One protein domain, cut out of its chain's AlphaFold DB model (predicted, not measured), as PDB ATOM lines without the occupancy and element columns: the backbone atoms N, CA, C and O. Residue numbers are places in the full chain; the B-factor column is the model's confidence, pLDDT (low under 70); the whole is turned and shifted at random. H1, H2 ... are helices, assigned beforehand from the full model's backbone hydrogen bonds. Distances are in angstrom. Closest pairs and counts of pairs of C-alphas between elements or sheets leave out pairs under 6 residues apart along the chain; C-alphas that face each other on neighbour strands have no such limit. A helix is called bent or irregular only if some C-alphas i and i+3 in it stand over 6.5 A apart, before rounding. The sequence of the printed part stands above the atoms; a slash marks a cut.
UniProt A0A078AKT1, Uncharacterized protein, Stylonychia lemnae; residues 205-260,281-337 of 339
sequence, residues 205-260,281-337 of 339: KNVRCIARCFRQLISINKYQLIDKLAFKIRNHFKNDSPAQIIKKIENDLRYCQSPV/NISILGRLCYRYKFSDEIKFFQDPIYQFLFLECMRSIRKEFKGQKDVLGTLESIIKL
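This is residues 205 to 260 and 281 to 337 of the 339 residues of an uncharacterized protein of Stylonychia lemnae (UniProt A0A078AKT1). The long, kinked helix H5 and helix H1 cross in the middle of the domain; at one end H6 packs with its residues 326 to 331 on residues 206 to 210 of H1, the two making a corner near their beginnings, and the hairpin of H2 and H3 makes the other end. H4 forms a corner with the beginning of H5. The printed part has 113 residues with six named helices, H1 to H6 in chain order, and no named strand: all helix. It is compact, with a radius of gyration of the C-alphas of 13.9 A, and spans 39 by 35 by 26 A.

Find C-alpha 304 at (21.376, -20.380, -35.779); from there H5 runs 23.6 A to residue 320, with a kink of 54 degrees near residue 313. It is irregular: C-alphas 312 and 315 are 7.4 A apart. H1, residues 205 to 218, begins at (31.586, -8.725, -17.263) and is 20.2 A long. Look next for H2 at residues 227 to 236, H3 at 242 to 254, H4 at 294 to 302 and H6 at 325 to 337, whose last C-alpha is at (34.032, -20.919, -30.668).

H5 touches H1 about perpendicular, at 77 degrees; their closest C-alphas, Leu 217 and Cys 313, are 6.6 A apart. H6 touches H1 with residues 326 to 331 alone, closest at Asn 206 and Val 327, 5.2 A between C-alphas. H4 and H5 only just touch, only at the corner, with 3 pairs of C-alphas within 8 A. H2 and H3 form a helical hairpin; the C-alphas of Arg 234 and Pro 242 come closest, 5.1 A. H2 and H6 are apart. Every O i to N i+4 pair is within hydrogen-bond range in H1, H2, H3 and H6; H4 has 3 of 5, H5 11 of 13.

Residues 261 to 280 are not printed; C-alphas 260 and 281 are 22.7 A apart across this cut. Of the links printed whole, none is long. Look for pLDDT under 70 at residues 220 to 223, 252 to 260, 281 to 302 and 337.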
ATOM      1  N   LYS A 205      31.945 -10.133 -17.031       72.12
ATOM      2  CA  LYS A 205      31.586  -8.725 -17.263       72.12
ATOM      3  C   LYS A 205      31.620  -8.379 -18.760       72.12
ATOM      4  O   LYS A 205      30.701  -7.713 -19.228       72.12
ATOM      5  N   ASN A 206      32.627  -8.850 -19.498       73.12
ATOM      6  CA  ASN A 206      32.833  -8.525 -20.911       73.12
ATOM      7  C   ASN A 206      31.785  -9.207 -21.802       73.12
ATOM      8  O   ASN A 206      31.141  -8.523 -22.594       73.12
ATOM      9  N   VAL A 207      31.519 -10.504 -21.598       72.88
ATOM     10  CA  VAL A 207      30.442 -11.229 -22.311       72.88
ATOM     11  C   VAL A 207      29.083 -10.560 -22.085       72.88
ATOM     12  O   VAL A 207      28.335 -10.324 -23.031       72.88
ATOM     13  N   ARG A 208      28.796 -10.120 -20.853       72.81
ATOM     14  CA  ARG A 208      27.568  -9.370 -20.538       72.81
ATOM     15  C   ARG A 208      27.506  -7.981 -21.164       72.81
ATOM     16  O   ARG A 208      26.405  -7.518 -21.449       72.81
ATOM     17  N   CYS A 209      28.632  -7.303 -21.375       75.19
ATOM     18  CA  CYS A 209      28.661  -6.061 -22.151       75.19
ATOM     19  C   CYS A 209      28.353  -6.333 -23.630       75.19
ATOM     20  O   CYS A 209      27.495  -5.658 -24.195       75.19
ATOM     21  N   ILE A 210      28.966  -7.364 -24.221       78.00
ATOM     22  CA  ILE A 210      28.738  -7.783 -25.612       78.00
ATOM     23  C   ILE A 210      27.268  -8.165 -25.837       78.00
ATOM     24  O   ILE A 210      26.625  -7.605 -26.719       78.00
ATOM     25  N   ALA A 211      26.693  -9.028 -24.993       77.25
ATOM     26  CA  ALA A 211      25.293  -9.451 -25.100       77.25
ATOM     27  C   ALA A 211      24.287  -8.293 -24.910       77.25
ATOM     28  O   ALA A 211      23.223  -8.279 -25.530       77.25
ATOM     29  N   ARG A 212      24.617  -7.284 -24.085       75.06
ATOM     30  CA  ARG A 212      23.799  -6.065 -23.931       75.06
ATOM     31  C   ARG A 212      23.873  -5.159 -25.156       75.06
ATOM     32  O   ARG A 212      22.821  -4.743 -25.635       75.06
ATOM     33  N   CYS A 213      25.077  -4.910 -25.671       81.50
ATOM     34  CA  CYS A 213      25.296  -4.162 -26.910       81.50
ATOM     35  C   CYS A 213      24.545  -4.829 -28.071       81.50
ATOM     36  O   CYS A 213      23.755  -4.178 -28.751       81.50
ATOM     37  N   PHE A 214      24.680  -6.150 -28.215       83.25
ATOM     38  CA  PHE A 214      23.926  -6.934 -29.187       83.25
ATOM     39  C   PHE A 214      22.406  -6.765 -29.028       83.25
ATOM     40  O   PHE A 214      21.740  -6.421 -30.002       83.25
ATOM     41  N   ARG A 215      21.849  -6.890 -27.809       77.31
ATOM     42  CA  ARG A 215      20.416  -6.625 -27.568       77.31
ATOM     43  C   ARG A 215      20.004  -5.229 -28.048       77.31
ATOM     44  O   ARG A 215      18.976  -5.094 -28.702       77.31
ATOM     45  N   GLN A 216      20.784  -4.199 -27.716       78.75
ATOM     46  CA  GLN A 216      20.501  -2.816 -28.118       78.75
ATOM     47  C   GLN A 216      20.531  -2.652 -29.645       78.75
ATOM     48  O   GLN A 216      19.680  -1.957 -30.191       78.75
ATOM     49  N   LEU A 217      21.457  -3.332 -30.326       81.25
ATOM     50  CA  LEU A 217      21.600  -3.315 -31.782       81.25
ATOM     51  C   LEU A 217      20.518  -4.102 -32.534       81.25
ATOM     52  O   LEU A 217      20.356  -3.855 -33.727       81.25
ATOM     53  N   ILE A 218      19.780  -5.009 -31.879       79.94
ATOM     54  CA  ILE A 218      18.653  -5.724 -32.505       79.94
ATOM     55  C   ILE A 218      17.267  -5.167 -32.158       79.94
ATOM     56  O   ILE A 218      16.320  -5.450 -32.891       79.94
ATOM     57  N   SER A 219      17.109  -4.398 -31.069       75.56
ATOM     58  CA  SER A 219      15.778  -4.075 -30.526       75.56
ATOM     59  C   SER A 219      15.340  -2.611 -30.655       75.56
ATOM     60  O   SER A 219      15.968  -1.723 -30.075       75.56
ATOM     61  N   ILE A 220      14.172  -2.373 -31.260       69.50
ATOM     62  CA  ILE A 220      13.396  -1.137 -31.075       69.50
ATOM     63  C   ILE A 220      12.687  -1.213 -29.718       69.50
ATOM     64  O   ILE A 220      12.099  -2.238 -29.356       69.50
ATOM     65  N   ASN A 221      12.760  -0.130 -28.938       62.75
ATOM     66  CA  ASN A 221      12.061   0.038 -27.655       62.75
ATOM     67  C   ASN A 221      12.225  -1.131 -26.654       62.75
ATOM     68  O   ASN A 221      11.414  -1.284 -25.746       62.75
ATOM     69  N   LYS A 222      13.316  -1.909 -26.777       60.94
ATOM     70  CA  LYS A 222      13.669  -3.109 -25.986       60.94
ATOM     71  C   LYS A 222      12.823  -4.368 -26.249       60.94
ATOM     72  O   LYS A 222      13.119  -5.385 -25.615       60.94
ATOM     73  N   TYR A 223      11.831  -4.325 -27.150       65.88
ATOM     74  CA  TYR A 223      10.798  -5.371 -27.307       65.88
ATOM     75  C   TYR A 223      10.523  -5.824 -28.745       65.88
ATOM     76  O   TYR A 223      10.129  -6.969 -28.946       65.88
ATOM     77  N   GLN A 224      10.690  -4.935 -29.724       72.06
ATOM     78  CA  GLN A 224      10.444  -5.214 -31.141       72.06
ATOM     79  C   GLN A 224      11.776  -5.417 -31.855       72.06
ATOM     80  O   GLN A 224      12.774  -4.800 -31.479       72.06
ATOM     81  N   LEU A 225      11.811  -6.262 -32.879       79.69
ATOM     82  CA  LEU A 225      12.992  -6.413 -33.733       79.69
ATOM     83  C   LEU A 225      13.103  -5.197 -34.672       79.69
ATOM     84  O   LEU A 225      12.094  -4.751 -35.207       79.69
ATOM     85  N   ILE A 226      14.309  -4.666 -34.907       84.06
ATOM     86  CA  ILE A 226      14.503  -3.590 -35.899       84.06
ATOM     87  C   ILE A 226      14.114  -4.091 -37.299       84.06
ATOM     88  O   ILE A 226      14.615  -5.124 -37.744       84.06
ATOM     89  N   ASP A 227      13.300  -3.327 -38.035       83.88
ATOM     90  CA  ASP A 227      12.760  -3.725 -39.347       83.88
ATOM     91  C   ASP A 227      13.831  -4.139 -40.364       83.88
ATOM     92  O   ASP A 227      13.650  -5.103 -41.105       83.88
ATOM     93  N   LYS A 228      14.998  -3.481 -40.347       89.00
ATOM     94  CA  LYS A 228      16.164  -3.855 -41.166       89.00
ATOM     95  C   LYS A 228      16.625  -5.299 -40.917       89.00
ATOM     96  O   LYS A 228      17.020  -5.985 -41.857       89.00
ATOM     97  N   LEU A 229      16.570  -5.765 -39.669       87.38
ATOM     98  CA  LEU A 229      16.909  -7.138 -39.284       87.38
ATOM     99  C   LEU A 229      15.738  -8.097 -39.517       87.38
ATOM    100  O   LEU A 229      15.962  -9.224 -39.948       87.38
ATOM    101  N   ALA A 230      14.494  -7.645 -39.330       87.25
ATOM    102  CA  ALA A 230      13.308  -8.418 -39.704       87.25
ATOM    103  C   ALA A 230      13.286  -8.722 -41.215       87.25
ATOM    104  O   ALA A 230      13.015  -9.852 -41.615       87.25
ATOM    105  N   PHE A 231      13.642  -7.748 -42.058       89.38
ATOM    106  CA  PHE A 231      13.817  -7.917 -43.503       89.38
ATOM    107  C   PHE A 231      14.956  -8.890 -43.840       89.38
ATOM    108  O   PHE A 231      14.772  -9.799 -44.648       89.38
ATOM    109  N   LYS A 232      16.109  -8.770 -43.170       90.81
ATOM    110  CA  LYS A 232      17.235  -9.708 -43.321       90.81
ATOM    111  C   LYS A 232      16.853 -11.147 -42.943       90.81
ATOM    112  O   LYS A 232      17.129 -12.055 -43.721       90.81
ATOM    113  N   ILE A 233      16.112 -11.355 -41.852       88.38
ATOM    114  CA  ILE A 233      15.555 -12.671 -41.485       88.38
ATOM    115  C   ILE A 233      14.570 -13.193 -42.538       88.38
ATOM    116  O   ILE A 233      14.665 -14.359 -42.913       88.38
ATOM    117  N   ARG A 234      13.665 -12.350 -43.060       89.12
ATOM    118  CA  ARG A 234      12.737 -12.730 -44.147       89.12
ATOM    119  C   ARG A 234      13.463 -13.174 -45.417       89.12
ATOM    120  O   ARG A 234      12.954 -14.042 -46.116       89.12
ATOM    121  N   ASN A 235      14.641 -12.616 -45.695       90.00
ATOM    122  CA  ASN A 235      15.444 -12.982 -46.859       90.00
ATOM    123  C   ASN A 235      16.329 -14.216 -46.639       90.00
ATOM    124  O   ASN A 235      16.531 -14.965 -47.591       90.00
ATOM    125  N   HIS A 236      16.835 -14.427 -45.421       88.94
ATOM    126  CA  HIS A 236      17.712 -15.551 -45.082       88.94
ATOM    127  C   HIS A 236      16.925 -16.843 -44.811       88.94
ATOM    128  O   HIS A 236      17.182 -17.873 -45.422       88.94
ATOM    129  N   PHE A 237      15.905 -16.781 -43.953       86.94
ATOM    130  CA  PHE A 237      15.159 -17.947 -43.463       86.94
ATOM    131  C   PHE A 237      13.838 -18.170 -44.217       86.94
ATOM    132  O   PHE A 237      12.821 -18.506 -43.611       86.94
ATOM    133  N   LYS A 238      13.817 -17.935 -45.539       81.38
ATOM    134  CA  LYS A 238      12.592 -17.938 -46.374       81.38
ATOM    135  C   LYS A 238      11.711 -19.179 -46.182       81.38
ATOM    136  O   LYS A 238      10.489 -19.057 -46.194       81.38
ATOM    137  N   ASN A 239      12.333 -20.337 -45.973       80.44
ATOM    138  CA  ASN A 239      11.659 -21.629 -45.849       80.44
ATOM    139  C   ASN A 239      11.121 -21.888 -44.425       80.44
ATOM    140  O   ASN A 239      10.117 -22.573 -44.261       80.44
ATOM    141  N   ASP A 240      11.731 -21.287 -43.400       74.56
ATOM    142  CA  ASP A 240      11.536 -21.636 -41.981       74.56
ATOM    143  C   ASP A 240      10.477 -20.761 -41.282       74.56
ATOM    144  O   ASP A 240      10.534 -20.496 -40.082       74.56
ATOM    145  N   SER A 241       9.504 -20.265 -42.053       84.31
ATOM    146  CA  SER A 241       8.472 -19.315 -41.618       84.31
ATOM    147  C   SER A 241       9.044 -18.078 -40.887       84.31
ATOM    148  O   SER A 241       8.909 -17.945 -39.664       84.31
ATOM    149  N   PRO A 242       9.622 -17.094 -41.611       84.50
ATOM    150  CA  PRO A 242      10.237 -15.900 -41.017       84.50
ATOM    151  C   PRO A 242       9.378 -15.150 -39.990       84.50
ATOM    152  O   PRO A 242       9.909 -14.563 -39.049       84.50
ATOM    153  N   ALA A 243       8.050 -15.173 -40.138       85.06
ATOM    154  CA  ALA A 243       7.123 -14.577 -39.179       85.06
ATOM    155  C   ALA A 243       7.174 -15.259 -37.797       85.06
ATOM    156  O   ALA A 243       7.081 -14.576 -36.777       85.06
ATOM    157  N   GLN A 244       7.366 -16.583 -37.740       83.62
ATOM    158  CA  GLN A 244       7.557 -17.315 -36.485       83.62
ATOM    159  C   GLN A 244       8.926 -17.015 -35.867       83.62
ATOM    160  O   GLN A 244       9.005 -16.794 -34.660       83.62
ATOM    161  N   ILE A 245       9.979 -16.914 -36.684       82.12
ATOM    162  CA  ILE A 245      11.332 -16.548 -36.231       82.12
ATOM    163  C   ILE A 245      11.345 -15.136 -35.630       82.12
ATOM    164  O   ILE A 245      11.816 -14.949 -34.509       82.12
ATOM    165  N   ILE A 246      10.757 -14.149 -36.315       82.44
ATOM    166  CA  ILE A 246      10.609 -12.782 -35.791       82.44
ATOM    167  C   ILE A 246       9.791 -12.793 -34.491       82.44
ATOM    168  O   ILE A 246      10.206 -12.193 -33.502       82.44
ATOM    169  N   LYS A 247       8.670 -13.528 -34.447       80.38
ATOM    170  CA  LYS A 247       7.822 -13.643 -33.247       80.38
ATOM    171  C   LYS A 247       8.531 -14.328 -32.069       80.38
ATOM    172  O   LYS A 247       8.285 -13.932 -30.933       80.38
ATOM    173  N   LYS A 248       9.421 -15.302 -32.313       81.25
ATOM    174  CA  LYS A 248      10.345 -15.860 -31.306       81.25
ATOM    175  C   LYS A 248      11.209 -14.728 -30.744       81.25
ATOM    176  O   LYS A 248      11.051 -14.387 -29.580       81.25
ATOM    177  N   ILE A 249      11.998 -14.061 -31.587       77.25
ATOM    178  CA  ILE A 249      12.927 -12.997 -31.165       77.25
ATOM    179  C   ILE A 249      12.215 -11.856 -30.418       77.25
ATOM    180  O   ILE A 249      12.721 -11.374 -29.407       77.25
ATOM    181  N   GLU A 250      11.026 -11.428 -30.856       76.81
ATOM    182  CA  GLU A 250      10.253 -10.424 -30.115       76.81
ATOM    183  C   GLU A 250       9.798 -10.921 -28.741       76.81
ATOM    184  O   GLU A 250       9.834 -10.158 -27.778       76.81
ATOM    185  N   ASN A 251       9.397 -12.187 -28.607       70.12
ATOM    186  CA  ASN A 251       9.101 -12.756 -27.295       70.12
ATOM    187  C   ASN A 251      10.363 -12.769 -26.415       70.12
ATOM    188  O   ASN A 251      10.302 -12.299 -25.277       70.12
ATOM    189  N   ASP A 252      11.512 -13.218 -26.937       68.44
ATOM    190  CA  ASP A 252      12.801 -13.206 -26.226       68.44
ATOM    191  C   ASP A 252      13.161 -11.790 -25.731       68.44
ATOM    192  O   ASP A 252      13.600 -11.613 -24.591       68.44
ATOM    193  N   LEU A 253      12.918 -10.763 -26.554       67.88
ATOM    194  CA  LEU A 253      13.114  -9.356 -26.198       67.88
ATOM    195  C   LEU A 253      12.117  -8.864 -25.131       67.88
ATOM    196  O   LEU A 253      12.529  -8.170 -24.192       67.88
ATOM    197  N   ARG A 254      10.832  -9.236 -25.237       60.31
ATOM    198  CA  ARG A 254       9.751  -8.846 -24.308       60.31
ATOM    199  C   ARG A 254      10.016  -9.304 -22.876       60.31
ATOM    200  O   ARG A 254      10.036  -8.455 -21.988       60.31
ATOM    201  N   TYR A 255      10.311 -10.588 -22.649       51.88
ATOM    202  CA  TYR A 255      10.557 -11.125 -21.294       51.88
ATOM    203  C   TYR A 255      11.810 -10.556 -20.605       51.88
ATOM    204  O   TYR A 255      12.027 -10.751 -19.408       51.88
ATOM    205  N   CYS A 256      12.627  -9.793 -21.332       48.88
ATOM    206  CA  CYS A 256      13.791  -9.107 -20.785       48.88
ATOM    207  C   CYS A 256      13.472  -7.689 -20.245       48.88
ATOM    208  O   CYS A 256      14.379  -6.875 -20.043       48.88
ATOM    209  N   GLN A 257      12.191  -7.389 -19.998       39.44
ATOM    210  CA  GLN A 257      11.706  -6.956 -18.676       39.44
ATOM    211  C   GLN A 257      10.713  -8.037 -18.191       39.44
ATOM    212  O   GLN A 257       9.921  -8.528 -18.978       39.44
ATOM    213  N   SER A 258      10.687  -8.466 -16.930       32.09
ATOM    214  CA  SER A 258      10.646  -7.611 -15.745       32.09
ATOM    215  C   SER A 258      11.027  -8.371 -14.460       32.09
ATOM    216  O   SER A 258      10.511  -9.459 -14.206       32.09
ATOM    217  N   PRO A 259      11.836  -7.774 -13.568       41.00
ATOM    218  CA  PRO A 259      11.516  -7.756 -12.148       41.00
ATOM    219  C   PRO A 259      10.456  -6.667 -11.883       41.00
ATOM    220  O   PRO A 259      10.590  -5.552 -12.387       41.00
ATOM    221  N   VAL A 260       9.436  -6.975 -11.076       37.00
ATOM    222  CA  VAL A 260       8.407  -6.020 -10.603       37.00
ATOM    223  C   VAL A 260       7.581  -5.347 -11.721       37.00
ATOM    224  O   VAL A 260       7.732  -4.163 -12.015       37.00
ATOM    225  N   ASN A 281      11.854 -27.459 -21.258       34.28
ATOM    226  CA  ASN A 281      11.770 -26.264 -20.418       34.28
ATOM    227  C   ASN A 281      12.855 -25.207 -20.735       34.28
ATOM    228  O   ASN A 281      12.796 -24.092 -20.211       34.28
ATOM    229  N   ILE A 282      13.814 -25.495 -21.629       37.34
ATOM    230  CA  ILE A 282      14.853 -24.540 -22.091       37.34
ATOM    231  C   ILE A 282      14.253 -23.402 -22.950       37.34
ATOM    232  O   ILE A 282      14.898 -22.378 -23.215       37.34
ATOM    233  N   SER A 283      12.991 -23.549 -23.360       33.66
ATOM    234  CA  SER A 283      12.232 -22.564 -24.131       33.66
ATOM    235  C   SER A 283      11.875 -21.283 -23.357       33.66
ATOM    236  O   SER A 283      11.690 -20.254 -23.999       33.66
ATOM    237  N   ILE A 284      11.830 -21.273 -22.013       30.23
ATOM    238  CA  ILE A 284      11.359 -20.103 -21.234       30.23
ATOM    239  C   ILE A 284      12.459 -19.045 -21.012       30.23
ATOM    240  O   ILE A 284      13.071 -18.904 -19.956       30.23
ATOM    241  N   LEU A 285      12.684 -18.289 -22.080       34.22
ATOM    242  CA  LEU A 285      12.915 -16.840 -22.186       34.22
ATOM    243  C   LEU A 285      13.199 -16.010 -20.911       34.22
ATOM    244  O   LEU A 285      12.546 -15.008 -20.650       34.22
ATOM    245  N   GLY A 286      14.287 -16.304 -20.198       32.53
ATOM    246  CA  GLY A 286      15.015 -15.296 -19.403       32.53
ATOM    247  C   GLY A 286      16.055 -14.501 -20.221       32.53
ATOM    248  O   GLY A 286      16.841 -13.740 -19.649       32.53
ATOM    249  N   ARG A 287      16.107 -14.730 -21.546       45.22
ATOM    250  CA  ARG A 287      17.341 -14.951 -22.335       45.22
ATOM    251  C   ARG A 287      18.359 -13.809 -22.440       45.22
ATOM    252  O   ARG A 287      19.502 -14.084 -22.773       45.22
ATOM    253  N   LEU A 288      18.021 -12.569 -22.082       39.59
ATOM    254  CA  LEU A 288      18.951 -11.424 -22.122       39.59
ATOM    255  C   LEU A 288      18.995 -10.594 -20.819       39.59
ATOM    256  O   LEU A 288      19.592  -9.513 -20.808       39.59
ATOM    257  N   CYS A 289      18.406 -11.060 -19.702       41.44
ATOM    258  CA  CYS A 289      18.412 -10.307 -18.437       41.44
ATOM    259  C   CYS A 289      18.686 -11.121 -17.149       41.44
ATOM    260  O   CYS A 289      17.806 -11.714 -16.533       41.44
ATOM    261  N   TYR A 290      19.903 -10.931 -16.623       40.34
ATOM    262  CA  TYR A 290      20.249 -10.919 -15.187       40.34
ATOM    263  C   TYR A 290      20.329 -12.223 -14.361       40.34
ATOM    264  O   TYR A 290      20.692 -12.110 -13.187       40.34
ATOM    265  N   ARG A 291      20.084 -13.434 -14.889       39.72
ATOM    266  CA  ARG A 291      20.165 -14.675 -14.064       39.72
ATOM    267  C   ARG A 291      20.916 -15.895 -14.629       39.72
ATOM    268  O   ARG A 291      20.818 -16.965 -14.038       39.72
ATOM    269  N   TYR A 292      21.714 -15.747 -15.684       41.41
ATOM    270  CA  TYR A 292      22.432 -16.879 -16.290       41.41
ATOM    271  C   TYR A 292      23.768 -17.253 -15.637       41.41
ATOM    272  O   TYR A 292      24.470 -16.408 -15.063       41.41
ATOM    273  N   LYS A 293      24.122 -18.539 -15.774       50.72
ATOM    274  CA  LYS A 293      25.503 -19.021 -15.692       50.72
ATOM    275  C   LYS A 293      26.202 -18.748 -17.029       50.72
ATOM    276  O   LYS A 293      25.564 -18.593 -18.066       50.72
ATOM    277  N   PHE A 294      27.530 -18.732 -17.003       49.69
ATOM    278  CA  PHE A 294      28.370 -18.499 -18.181       49.69
ATOM    279  C   PHE A 294      28.049 -19.466 -19.338       49.69
ATOM    280  O   PHE A 294      27.872 -19.025 -20.468       49.69
ATOM    281  N   SER A 295      27.836 -20.751 -19.024       55.06
ATOM    282  CA  SER A 295      27.388 -21.818 -19.937       55.06
ATOM    283  C   SER A 295      26.173 -21.466 -20.797       55.06
ATOM    284  O   SER A 295      26.027 -21.965 -21.911       55.06
ATOM    285  N   ASP A 296      25.284 -20.625 -20.278       54.69
ATOM    286  CA  ASP A 296      23.980 -20.354 -20.874       54.69
ATOM    287  C   ASP A 296      24.057 -19.108 -21.776       54.69
ATOM    288  O   ASP A 296      23.414 -19.053 -22.823       54.69
ATOM    289  N   GLU A 297      24.917 -18.148 -21.404       58.19
ATOM    290  CA  GLU A 297      25.324 -17.005 -22.238       58.19
ATOM    291  C   GLU A 297      26.122 -17.475 -23.479       58.19
ATOM    292  O   GLU A 297      26.096 -16.809 -24.508       58.19
ATOM    293  N   ILE A 298      26.772 -18.644 -23.401       60.59
ATOM    294  CA  ILE A 298      27.528 -19.302 -24.485       60.59
ATOM    295  C   ILE A 298      26.596 -20.057 -25.442       60.59
ATOM    296  O   ILE A 298      26.609 -19.810 -26.645       60.59
ATOM    297  N   LYS A 299      25.709 -20.916 -24.913       63.03
ATOM    298  CA  LYS A 299      24.708 -21.661 -25.710       63.03
ATOM    299  C   LYS A 299      23.773 -20.760 -26.523       63.03
ATOM    300  O   LYS A 299      23.221 -21.193 -27.529       63.03
ATOM    301  N   PHE A 300      23.609 -19.500 -26.121       63.88
ATOM    302  CA  PHE A 300      22.889 -18.492 -26.899       63.88
ATOM    303  C   PHE A 300      23.497 -18.266 -28.297       63.88
ATOM    304  O   PHE A 300      22.755 -18.138 -29.267       63.88
ATOM    305  N   PHE A 301      24.828 -18.293 -28.422       64.12
ATOM    306  CA  PHE A 301      25.544 -18.154 -29.697       64.12
ATOM    307  C   PHE A 301      25.624 -19.463 -30.506       64.12
ATOM    308  O   PHE A 301      26.304 -19.502 -31.522       64.12
ATOM    309  N   GLN A 302      24.923 -20.523 -30.085       68.25
ATOM    310  CA  GLN A 302      24.805 -21.797 -30.813       68.25
ATOM    311  C   GLN A 302      23.420 -21.986 -31.471       68.25
ATOM    312  O   GLN A 302      23.193 -22.977 -32.158       68.25
ATOM    313  N   ASP A 303      22.475 -21.059 -31.264       75.69
ATOM    314  CA  ASP A 303      21.167 -21.038 -31.940       75.69
ATOM    315  C   ASP A 303      21.321 -20.310 -33.296       75.69
ATOM    316  O   ASP A 303      21.653 -19.119 -33.284       75.69
ATOM    317  N   PRO A 304      21.083 -20.957 -34.459       79.06
ATOM    318  CA  PRO A 304      21.376 -20.380 -35.779       79.06
ATOM    319  C   PRO A 304      20.711 -19.026 -36.063       79.06
ATOM    320  O   PRO A 304      21.248 -18.197 -36.797       79.06
ATOM    321  N   ILE A 305      19.557 -18.761 -35.442       83.38
ATOM    322  CA  ILE A 305      18.850 -17.478 -35.559       83.38
ATOM    323  C   ILE A 305      19.644 -16.358 -34.868       83.38
ATOM    324  O   ILE A 305      19.735 -15.242 -35.385       83.38
ATOM    325  N   TYR A 306      20.237 -16.652 -33.709       80.62
ATOM    326  CA  TYR A 306      21.056 -15.698 -32.964       80.62
ATOM    327  C   TYR A 306      22.483 -15.611 -33.497       80.62
ATOM    328  O   TYR A 306      23.038 -14.516 -33.480       80.62
ATOM    329  N   GLN A 307      23.031 -16.686 -34.073       82.00
ATOM    330  CA  GLN A 307      24.262 -16.634 -34.867       82.00
ATOM    331  C   GLN A 307      24.132 -15.645 -36.036       82.00
ATOM    332  O   GLN A 307      24.900 -14.686 -36.116       82.00
ATOM    333  N   PHE A 308      23.111 -15.817 -36.885       87.88
ATOM    334  CA  PHE A 308      22.839 -14.924 -38.015       87.88
ATOM    335  C   PHE A 308      22.718 -13.454 -37.583       87.88
ATOM    336  O   PHE A 308      23.398 -12.577 -38.119       87.88
ATOM    337  N   LEU A 309      21.896 -13.178 -36.564       85.88
ATOM    338  CA  LEU A 309      21.732 -11.822 -36.038       85.88
ATOM    339  C   LEU A 309      23.028 -11.252 -35.443       85.88
ATOM    340  O   LEU A 309      23.288 -10.058 -35.585       85.88
ATOM    341  N   PHE A 310      23.840 -12.072 -34.773       86.56
ATOM    342  CA  PHE A 310      25.090 -11.617 -34.170       86.56
ATOM    343  C   PHE A 310      26.101 -11.198 -35.239       86.56
ATOM    344  O   PHE A 310      26.653 -10.103 -35.132       86.56
ATOM    345  N   LEU A 311      26.259 -11.990 -36.309       86.56
ATOM    346  CA  LEU A 311      27.068 -11.636 -37.485       86.56
ATOM    347  C   LEU A 311      26.609 -10.314 -38.119       86.56
ATOM    348  O   LEU A 311      27.430  -9.427 -38.352       86.56
ATOM    349  N   GLU A 312      25.302 -10.126 -38.303       88.88
ATOM    350  CA  GLU A 312      24.722  -8.868 -38.803       88.88
ATOM    351  C   GLU A 312      25.027  -7.654 -37.900       88.88
ATOM    352  O   GLU A 312      25.155  -6.521 -38.373       88.88
ATOM    353  N   CYS A 313      25.198  -7.872 -36.594       87.69
ATOM    354  CA  CYS A 313      25.581  -6.834 -35.637       87.69
ATOM    355  C   CYS A 313      27.101  -6.674 -35.442       87.69
ATOM    356  O   CYS A 313      27.526  -5.644 -34.910       87.69
ATOM    357  N   MET A 314      27.936  -7.628 -35.874       87.38
ATOM    358  CA  MET A 314      29.366  -7.705 -35.524       87.38
ATOM    359  C   MET A 314      30.159  -6.427 -35.823       87.38
ATOM    360  O   MET A 314      30.971  -5.995 -35.001       87.38
ATOM    361  N   ARG A 315      29.914  -5.781 -36.973       89.12
ATOM    362  CA  ARG A 315      30.588  -4.523 -37.356       89.12
ATOM    363  C   ARG A 315      30.267  -3.381 -36.385       89.12
ATOM    364  O   ARG A 315      31.147  -2.583 -36.067       89.12
ATOM    365  N   SER A 316      29.034  -3.326 -35.884       89.56
ATOM    366  CA  SER A 316      28.594  -2.335 -34.898       89.56
ATOM    367  C   SER A 316      29.135  -2.646 -33.500       89.56
ATOM    368  O   SER A 316      29.634  -1.742 -32.840       89.56
ATOM    369  N   ILE A 317      29.142  -3.920 -33.085       86.81
ATOM    370  CA  ILE A 317      29.707  -4.357 -31.794       86.81
ATOM    371  C   ILE A 317      31.215  -4.042 -31.727       86.81
ATOM    372  O   ILE A 317      31.688  -3.464 -30.749       86.81
ATOM    373  N   ARG A 318      31.978  -4.341 -32.792       88.19
ATOM    374  CA  ARG A 318      33.408  -3.980 -32.892       88.19
ATOM    375  C   ARG A 318      33.642  -2.463 -32.858       88.19
ATOM    376  O   ARG A 318      34.660  -2.028 -32.324       88.19
ATOM    377  N   LYS A 319      32.722  -1.659 -33.408       91.19
ATOM    378  CA  LYS A 319      32.798  -0.188 -33.371       91.19
ATOM    379  C   LYS A 319      32.540   0.360 -31.962       91.19
ATOM    380  O   LYS A 319      33.296   1.221 -31.524       91.19
ATOM    381  N   GLU A 320      31.528  -0.156 -31.264       89.25
ATOM    382  CA  GLU A 320      31.165   0.239 -29.891       89.25
ATOM    383  C   GLU A 320      32.322   0.006 -28.905       89.25
ATOM    384  O   GLU A 320      32.671   0.876 -28.109       89.25
ATOM    385  N   PHE A 321      32.975  -1.157 -28.993       89.00
ATOM    386  CA  PHE A 321      34.076  -1.528 -28.100       89.00
ATOM    387  C   PHE A 321      35.468  -1.120 -28.615       89.00
ATOM    388  O   PHE A 321      36.476  -1.615 -28.103       89.00
ATOM    389  N   LYS A 322      35.573  -0.205 -29.594       90.25
ATOM    390  CA  LYS A 322      36.870   0.261 -30.123       90.25
ATOM    391  C   LYS A 322      37.755   0.804 -28.989       90.25
ATOM    392  O   LYS A 322      37.364   1.701 -28.251       90.25
ATOM    393  N   GLY A 323      38.961   0.246 -28.858       85.12
ATOM    394  CA  GLY A 323      39.922   0.575 -27.794       85.12
ATOM    395  C   GLY A 323      39.788  -0.257 -26.509       85.12
ATOM    396  O   GLY A 323      40.747  -0.340 -25.745       85.12
ATOM    397  N   GLN A 324      38.666  -0.950 -26.285       86.94
ATOM    398  CA  GLN A 324      38.456  -1.803 -25.108       86.94
ATOM    399  C   GLN A 324      39.031  -3.211 -25.350       86.94
ATOM    400  O   GLN A 324      38.281  -4.163 -25.569       86.94
ATOM    401  N   LYS A 325      40.370  -3.333 -25.332       83.94
ATOM    402  CA  LYS A 325      41.114  -4.562 -25.689       83.94
ATOM    403  C   LYS A 325      40.531  -5.839 -25.065       83.94
ATOM    404  O   LYS A 325      40.241  -6.777 -25.797       83.94
ATOM    405  N   ASP A 326      40.265  -5.853 -23.759       77.50
ATOM    406  CA  ASP A 326      39.740  -7.034 -23.051       77.50
ATOM    407  C   ASP A 326      38.347  -7.466 -23.544       77.50
ATOM    408  O   ASP A 326      38.002  -8.652 -23.527       77.50
ATOM    409  N   VAL A 327      37.517  -6.507 -23.967       80.25
ATOM    410  CA  VAL A 327      36.179  -6.779 -24.509       80.25
ATOM    411  C   VAL A 327      36.293  -7.265 -25.951       80.25
ATOM    412  O   VAL A 327      35.625  -8.229 -26.308       80.25
ATOM    413  N   LEU A 328      37.186  -6.675 -26.751       82.81
ATOM    414  CA  LEU A 328      37.453  -7.109 -28.125       82.81
ATOM    415  C   LEU A 328      38.065  -8.520 -28.179       82.81
ATOM    416  O   LEU A 328      37.551  -9.358 -28.907       82.81
ATOM    417  N   GLY A 329      39.047  -8.847 -27.334       75.31
ATOM    418  CA  GLY A 329      39.586 -10.212 -27.233       75.31
ATOM    419  C   GLY A 329      38.559 -11.235 -26.721       75.31
ATOM    420  O   GLY A 329      38.579 -12.404 -27.109       75.31
ATOM    421  N   THR A 330      37.602 -10.798 -25.893       79.00
ATOM    422  CA  THR A 330      36.449 -11.630 -25.501       79.00
ATOM    423  C   THR A 330      35.467 -11.827 -26.657       79.00
ATOM    424  O   THR A 330      34.963 -12.929 -26.842       79.00
ATOM    425  N   LEU A 331      35.239 -10.798 -27.473       81.06
ATOM    426  CA  LEU A 331      34.432 -10.884 -28.687       81.06
ATOM    427  C   LEU A 331      35.074 -11.817 -29.724       81.06
ATOM    428  O   LEU A 331      34.388 -12.658 -30.287       81.06
ATOM    429  N   GLU A 332      36.386 -11.727 -29.934       79.00
ATOM    430  CA  GLU A 332      37.142 -12.627 -30.817       79.00
ATOM    431  C   GLU A 332      37.092 -14.088 -30.363       79.00
ATOM    432  O   GLU A 332      37.011 -14.984 -31.199       79.00
ATOM    433  N   SER A 333      37.085 -14.336 -29.052       74.81
ATOM    434  CA  SER A 333      36.954 -15.694 -28.511       74.81
ATOM    435  C   SER A 333      35.523 -16.231 -28.610       74.81
ATOM    436  O   SER A 333      35.351 -17.417 -28.855       74.81
ATOM    437  N   ILE A 334      34.497 -15.374 -28.514       74.12
ATOM    438  CA  ILE A 334      33.108 -15.741 -28.851       74.12
ATOM    439  C   ILE A 334      32.988 -16.107 -30.338       74.12
ATOM    440  O   ILE A 334      32.283 -17.057 -30.656       74.12
ATOM    441  N   ILE A 335      33.681 -15.395 -31.238       74.81
ATOM    442  CA  ILE A 335      33.704 -15.736 -32.671       74.81
ATOM    443  C   ILE A 335      34.307 -17.134 -32.857       74.81
ATOM    444  O   ILE A 335      33.592 -18.041 -33.256       74.81
ATOM    445  N   LYS A 336      35.574 -17.325 -32.457       70.38
ATOM    446  CA  LYS A 336      36.371 -18.556 -32.663       70.38
ATOM    447  C   LYS A 336      35.782 -19.855 -32.080       70.38
ATOM    448  O   LYS A 336      36.347 -20.920 -32.306       70.38
ATOM    449  N   LEU A 337      34.714 -19.775 -31.284       68.62
ATOM    450  CA  LEU A 337      34.032 -20.919 -30.668       68.62
ATOM    451  C   LEU A 337      32.667 -21.243 -31.286       68.62
ATOM    452  O   LEU A 337      32.091 -22.289 -30.977       68.62
TER     453      LEU A 337